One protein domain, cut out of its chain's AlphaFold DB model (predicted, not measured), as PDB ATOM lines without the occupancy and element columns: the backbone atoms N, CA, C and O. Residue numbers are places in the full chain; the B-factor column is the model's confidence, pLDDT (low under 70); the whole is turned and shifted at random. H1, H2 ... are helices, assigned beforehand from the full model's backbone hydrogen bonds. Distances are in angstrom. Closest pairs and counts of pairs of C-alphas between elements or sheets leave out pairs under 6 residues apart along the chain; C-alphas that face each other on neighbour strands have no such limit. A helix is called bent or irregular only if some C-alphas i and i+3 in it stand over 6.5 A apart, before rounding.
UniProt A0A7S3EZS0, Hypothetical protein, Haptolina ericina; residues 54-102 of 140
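What this domain is: This is residues 54 to 102 of the 140 residues of the protein "Hypothetical protein" of Haptolina ericina (UniProt A0A7S3EZS0). The model shows a helical hairpin: two helices, H1 and H2, lie side by side and run opposite ways, joined by a short loop of residues 67 to 73. After H2 the chain turns and folds back as a tail without a named element, residues 90 to 102, on the side of H2 away from H1. The printed part has 49 residues with two named helices, H1 then H2, and no named strand; the class is all helix. The whole is compact, with a radius of gyration of the C-alphas of 11.0 A, and flat, spanning 30 by 22 by 11 A.

How they stand to each other: H1, residues 54 to 66, and H2, residues 74 to 89, touch, with 16 pairs of C-alphas within 8 A. Their closest C-alphas are those of Ala 56 and Tyr 83, 5.0 A apart. The two helices form a hairpin at a shallow tilt of 19 degrees, opposite ways, with their centres 10.1 A apart. In both H1 and H2 every O i to N i+4 pair is within hydrogen-bond range.

Where its parts are: H1 begins at C-alpha 54 at (239.483, 168.547, 111.411) and measures 18.3 A from first to last C-alpha. H2, the longest helix with 16 residues, begins at C-alpha 74 at (241.544, 153.126, 124.506) and ends at C-alpha 89 at (226.376, 167.151, 114.792), 22.8 A away. Neither helix is bent or irregular.

The domain as a whole: The two C-alphas farthest apart are those of Ser 68 and Lys 91, at 30.9 A. The C-alphas of Thr 54 and Gly 102, the first and last printed, are 21.8 A apart. The printed part has no cut, and the link from H1 to H2, 7 residues, is short. The C-alphas of residues 90 to 102 lie 10 to 16 A from the mean of all C-alphas. The mean pLDDT of the printed part is 89.8, and no printed residue is under 70.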
ATOM      1  N   THR A  54     238.040 168.786 111.600       91.19
ATOM      2  CA  THR A  54     239.483 168.547 111.411       91.19
ATOM      3  C   THR A  54     240.259 168.456 112.716       91.19
ATOM      4  O   THR A  54     241.166 167.640 112.791       91.19
ATOM      5  N   SER A  55     239.889 169.197 113.760       92.06
ATOM      6  CA  SER A  55     240.568 169.141 115.064       92.06
ATOM      7  C   SER A  55     240.479 167.755 115.719       92.06
ATOM      8  O   SER A  55     241.486 167.185 116.131       92.06
ATOM      9  N   ALA A  56     239.278 167.172 115.760       91.69
ATOM     10  CA  ALA A  56     239.070 165.820 116.277       91.69
ATOM     11  C   ALA A  56     239.733 164.765 115.375       91.69
ATOM     12  O   ALA A  56     240.306 163.791 115.863       91.69
ATOM     13  N   LYS A  57     239.715 164.984 114.052       91.56
ATOM     14  CA  LYS A  57     240.407 164.125 113.084       91.56
ATOM     15  C   LYS A  57     241.915 164.113 113.318       91.56
ATOM     16  O   LYS A  57     242.507 163.038 113.311       91.56
ATOM     17  N   THR A  58     242.549 165.276 113.468       93.69
ATOM     18  CA  THR A  58     244.005 165.369 113.632       93.69
ATOM     19  C   THR A  58     244.442 164.724 114.934       93.69
ATOM     20  O   THR A  58     245.343 163.896 114.888       93.69
ATOM     21  N   ALA A  59     243.733 164.978 116.039       94.12
ATOM     22  CA  ALA A  59     244.020 164.341 117.324       94.12
ATOM     23  C   ALA A  59     243.936 162.805 117.237       94.12
ATOM     24  O   ALA A  59     244.831 162.094 117.692       94.12
ATOM     25  N   TYR A  60     242.902 162.271 116.578       94.38
ATOM     26  CA  TYR A  60     242.797 160.828 116.349       94.38
ATOM     27  C   TYR A  60     243.960 160.282 115.502       94.38
ATOM     28  O   TYR A  60     244.527 159.237 115.816       94.38
ATOM     29  N   MET A  61     244.343 160.991 114.437       93.06
ATOM     30  CA  MET A  61     245.445 160.575 113.564       93.06
ATOM     31  C   MET A  61     246.805 160.650 114.267       93.06
ATOM     32  O   MET A  61     247.667 159.820 113.987       93.06
ATOM     33  N   GLU A  62     247.010 161.615 115.160       95.38
ATOM     34  CA  GLU A  62     248.201 161.713 116.010       95.38
ATOM     35  C   GLU A  62     248.282 160.517 116.958       95.38
ATOM     36  O   GLU A  62     249.288 159.807 116.937       95.38
ATOM     37  N   CYS A  63     247.183 160.188 117.641       96.19
ATOM     38  CA  CYS A  63     247.109 159.000 118.490       96.19
ATOM     39  C   CYS A  63     247.445 157.716 117.712       96.19
ATOM     40  O   CYS A  63     248.279 156.912 118.127       96.19
ATOM     41  N   LEU A  64     246.883 157.533 116.512       94.62
ATOM     42  CA  LEU A  64     247.241 156.379 115.682       94.62
ATOM     43  C   LEU A  64     248.740 156.334 115.357       94.62
ATOM     44  O   LEU A  64     249.316 155.252 115.305       94.62
ATOM     45  N   ARG A  65     249.387 157.478 115.122       94.88
ATOM     46  CA  ARG A  65     250.827 157.525 114.826       94.88
ATOM     47  C   ARG A  65     251.670 157.142 116.034       94.88
ATOM     48  O   ARG A  65     252.659 156.436 115.855       94.88
ATOM     49  N   GLU A  66     251.270 157.560 117.227       95.12
ATOM     50  CA  GLU A  66     251.948 157.235 118.485       95.12
ATOM     51  C   GLU A  66     251.825 155.744 118.824       95.12
ATOM     52  O   GLU A  66     252.809 155.093 119.172       95.12
ATOM     53  N   HIS A  67     250.649 155.161 118.592       92.81
ATOM     54  CA  HIS A  67     250.359 153.757 118.895       92.81
ATOM     55  C   HIS A  67     250.569 152.810 117.705       92.81
ATOM     56  O   HIS A  67     249.933 151.762 117.620       92.81
ATOM     57  N   SER A  68     251.465 153.135 116.765       91.81
ATOM     58  CA  SER A  68     251.814 152.247 115.637       91.81
ATOM     59  C   SER A  68     250.604 151.769 114.809       91.81
ATOM     60  O   SER A  68     250.517 150.608 114.408       91.81
ATOM     61  N   MET A  69     249.662 152.673 114.547       88.94
ATOM     62  CA  MET A  69     248.403 152.462 113.816       88.94
ATOM     63  C   MET A  69     247.427 151.487 114.495       88.94
ATOM     64  O   MET A  69     246.555 150.910 113.841       88.94
ATOM     65  N   GLN A  70     247.529 151.314 115.815       87.25
ATOM     66  CA  GLN A  70     246.619 150.477 116.596       87.25
ATOM     67  C   GLN A  70     245.346 151.244 116.982       87.25
ATOM     68  O   GLN A  70     245.269 151.891 118.021       87.25
ATOM     69  N   ALA A  71     244.295 151.108 116.173       82.81
ATOM     70  CA  ALA A  71     242.991 151.729 116.441       82.81
ATOM     71  C   ALA A  71     242.246 151.161 117.670       82.81
ATOM     72  O   ALA A  71     241.232 151.716 118.080       82.81
ATOM     73  N   GLN A  72     242.722 150.046 118.235       82.88
ATOM     74  CA  GLN A  72     242.119 149.385 119.400       82.88
ATOM     75  C   GLN A  72     242.583 149.968 120.739       82.88
ATOM     76  O   GLN A  72     242.096 149.539 121.781       82.88
ATOM     77  N   HIS A  73     243.527 150.911 120.728       88.88
ATOM     78  CA  HIS A  73     243.963 151.564 121.954       88.88
ATOM     79  C   HIS A  73     242.851 152.458 122.519       88.88
ATOM     80  O   HIS A  73     242.166 153.154 121.761       88.88
ATOM     81  N   GLU A  74     242.651 152.436 123.838       88.25
ATOM     82  CA  GLU A  74     241.544 153.126 124.506       88.25
ATOM     83  C   GLU A  74     241.545 154.641 124.266       88.25
ATOM     84  O   GLU A  74     240.489 155.241 124.034       88.25
ATOM     85  N   GLU A  75     242.731 155.250 124.230       89.12
ATOM     86  CA  GLU A  75     242.885 156.683 123.985       89.12
ATOM     87  C   GLU A  75     242.442 157.032 122.556       89.12
ATOM     88  O   GLU A  75     241.585 157.897 122.349       89.12
ATOM     89  N   CYS A  76     242.913 156.272 121.562       93.06
ATOM     90  CA  CYS A  76     242.559 156.496 120.159       93.06
ATOM     91  C   CYS A  76     241.081 156.208 119.886       93.06
ATOM     92  O   CYS A  76     240.469 156.862 119.041       93.06
ATOM     93  N   ARG A  77     240.488 155.261 120.617       91.38
ATOM     94  CA  ARG A  77     239.063 154.923 120.530       91.38
ATOM     95  C   ARG A  77     238.166 156.051 121.042       91.38
ATOM     96  O   ARG A  77     237.112 156.317 120.469       91.38
ATOM     97  N   THR A  78     238.583 156.742 122.100       91.25
ATOM     98  CA  THR A  78     237.845 157.904 122.620       91.25
ATOM     99  C   THR A  78     237.884 159.060 121.616       91.25
ATOM    100  O   THR A  78     236.865 159.698 121.340       91.25
ATOM    101  N   LEU A  79     239.045 159.276 120.991       93.56
ATOM    102  CA  LEU A  79     239.231 160.299 119.960       93.56
ATOM    103  C   LEU A  79     238.454 159.985 118.672       93.56
ATOM    104  O   LEU A  79     237.870 160.888 118.068       93.56
ATOM    105  N   SER A  80     238.380 158.716 118.260       92.69
ATOM    106  CA  SER A  80     237.584 158.320 117.093       92.69
ATOM    107  C   SER A  80     236.077 158.442 117.332       92.69
ATOM    108  O   SER A  80     235.357 158.860 116.419       92.69
ATOM    109  N   ALA A  81     235.601 158.176 118.554       92.00
ATOM    110  CA  ALA A  81     234.211 158.421 118.942       92.00
ATOM    111  C   ALA A  81     233.853 159.911 118.828       92.00
ATOM    112  O   ALA A  81     232.868 160.265 118.175       92.00
ATOM    113  N   ALA A  82     234.695 160.789 119.386       92.56
ATOM    114  CA  ALA A  82     234.512 162.238 119.314       92.56
ATOM    115  C   ALA A  82     234.518 162.753 117.862       92.56
ATOM    116  O   ALA A  82     233.701 163.598 117.486       92.56
ATOM    117  N   TYR A  83     235.390 162.200 117.013       92.31
ATOM    118  CA  TYR A  83     235.425 162.538 115.591       92.31
ATOM    119  C   TYR A  83     234.126 162.158 114.864       92.31
ATOM    120  O   TYR A  83     233.590 162.954 114.088       92.31
ATOM    121  N   LEU A  84     233.585 160.965 115.123       91.62
ATOM    122  CA  LEU A  84     232.318 160.539 114.524       91.62
ATOM    123  C   LEU A  84     231.134 161.354 115.034       91.62
ATOM    124  O   LEU A  84     230.250 161.680 114.243       91.62
ATOM    125  N   GLN A  85     231.136 161.719 116.314       91.62
ATOM    126  CA  GLN A  85     230.092 162.546 116.903       91.62
ATOM    127  C   GLN A  85     230.059 163.941 116.271       91.62
ATOM    128  O   GLN A  85     229.003 164.368 115.807       91.62
ATOM    129  N   CYS A  86     231.222 164.575 116.085       93.00
ATOM    130  CA  CYS A  86     231.318 165.842 115.357       93.00
ATOM    131  C   CYS A  86     230.680 165.755 113.959       93.00
ATOM    132  O   CYS A  86     229.946 166.653 113.539       93.00
ATOM    133  N   ARG A  87     230.894 164.645 113.238       90.81
ATOM    134  CA  ARG A  87     230.309 164.444 111.901       90.81
ATOM    135  C   ARG A  87     228.790 164.276 111.923       90.81
ATOM    136  O   ARG A  87     228.132 164.614 110.942       90.81
ATOM    137  N   MET A  88     228.227 163.750 113.007       90.62
ATOM    138  CA  MET A  88     226.775 163.670 113.184       90.62
ATOM    139  C   MET A  88     226.181 165.045 113.502       90.62
ATOM    140  O   MET A  88     225.167 165.416 112.909       90.62
ATOM    141  N   ASP A  89     226.837 165.820 114.368       91.19
ATOM    142  CA  ASP A  89     226.376 167.151 114.792       91.19
ATOM    143  C   ASP A  89     226.356 168.151 113.623       91.19
ATOM    144  O   ASP A  89     225.387 168.893 113.418       91.19
ATOM    145  N   THR A  90     227.394 168.092 112.788       87.94
ATOM    146  CA  THR A  90     227.548 168.880 111.550       87.94
ATOM    147  C   THR A  90     226.688 168.369 110.391       87.94
ATOM    148  O   THR A  90     226.662 168.967 109.317       87.94
ATOM    149  N   LYS A  91     225.935 167.274 110.582       86.31
ATOM    150  CA  LYS A  91     225.136 166.609 109.532       86.31
ATOM    151  C   LYS A  91     225.978 166.161 108.323       86.31
ATOM    152  O   LYS A  91     225.435 165.896 107.252       86.31
ATOM    153  N   LEU A  92     227.291 165.989 108.519       82.44
ATOM    154  CA  LEU A  92     228.239 165.339 107.602       82.44
ATOM    155  C   LEU A  92     228.176 163.805 107.689       82.44
ATOM    156  O   LEU A  92     229.060 163.103 107.189       82.44
ATOM    157  N   MET A  93     227.182 163.262 108.383       81.81
ATOM    158  CA  MET A  93     226.820 161.855 108.407       81.81
ATOM    159  C   MET A  93     225.384 161.729 108.926       81.81
ATOM    160  O   MET A  93     224.914 162.581 109.679       81.81
ATOM    161  N   ALA A  94     224.681 160.662 108.543       83.94
ATOM    162  CA  ALA A  94     223.412 160.325 109.181       83.94
ATOM    163  C   ALA A  94     223.637 160.080 110.682       83.94
ATOM    164  O   ALA A  94     224.621 159.444 111.068       83.94
ATOM    165  N   THR A  95     222.717 160.567 111.511       85.25
ATOM    166  CA  THR A  95     222.764 160.340 112.953       85.25
ATOM    167  C   THR A  95     222.630 158.845 113.232       85.25
ATOM    168  O   THR A  95     221.711 158.173 112.756       85.25
ATOM    169  N   ALA A  96     223.588 158.302 113.973       84.19
ATOM    170  CA  ALA A  96     223.610 156.902 114.361       84.19
ATOM    171  C   ALA A  96     224.004 156.803 115.830       84.19
ATOM    172  O   ALA A  96     224.754 157.627 116.340       84.19
ATOM    173  N   ASP A  97     223.493 155.785 116.509       87.75
ATOM    174  CA  ASP A  97     223.915 155.503 117.873       87.75
ATOM    175  C   ASP A  97     225.368 155.003 117.876       87.75
ATOM    176  O   ASP A  97     225.720 154.111 117.096       87.75
ATOM    177  N   LEU A  98     226.202 155.567 118.754       86.00
ATOM    178  CA  LEU A  98     227.614 155.196 118.896       86.00
ATOM    179  C   LEU A  98     227.765 153.709 119.244       86.00
ATOM    180  O   LEU A  98     228.700 153.058 118.778       86.00
ATOM    181  N   GLY A  99     226.796 153.133 119.960       84.31
ATOM    182  CA  GLY A  99     226.743 151.697 120.219       84.31
ATOM    183  C   GLY A  99     226.714 150.861 118.937       84.31
ATOM    184  O   GLY A  99     227.560 149.995 118.728       84.31
ATOM    185  N   LYS A 100     225.823 151.194 117.995       84.44
ATOM    186  CA  LYS A 100     225.727 150.493 116.696       84.44
ATOM    187  C   LYS A 100     226.984 150.621 115.836       84.44
ATOM    188  O   LYS A 100     227.172 149.826 114.918       84.44
ATOM    189  N   LEU A 101     227.813 151.624 116.108       82.94
ATOM    190  CA  LEU A 101     229.100 151.839 115.450       82.94
ATOM    191  C   LEU A 101     230.254 151.093 116.134       82.94
ATOM    192  O   LEU A 101     231.389 151.210 115.680       82.94
ATOM    193  N   GLY A 102     229.973 150.321 117.187       84.38
ATOM    194  CA  GLY A 102     230.980 149.567 117.925       84.38
ATOM    195  C   GLY A 102     231.702 150.398 118.980       84.38
ATOM    196  O   GLY A 102     232.827 150.082 119.320       84.38
TER     197      GLY A 102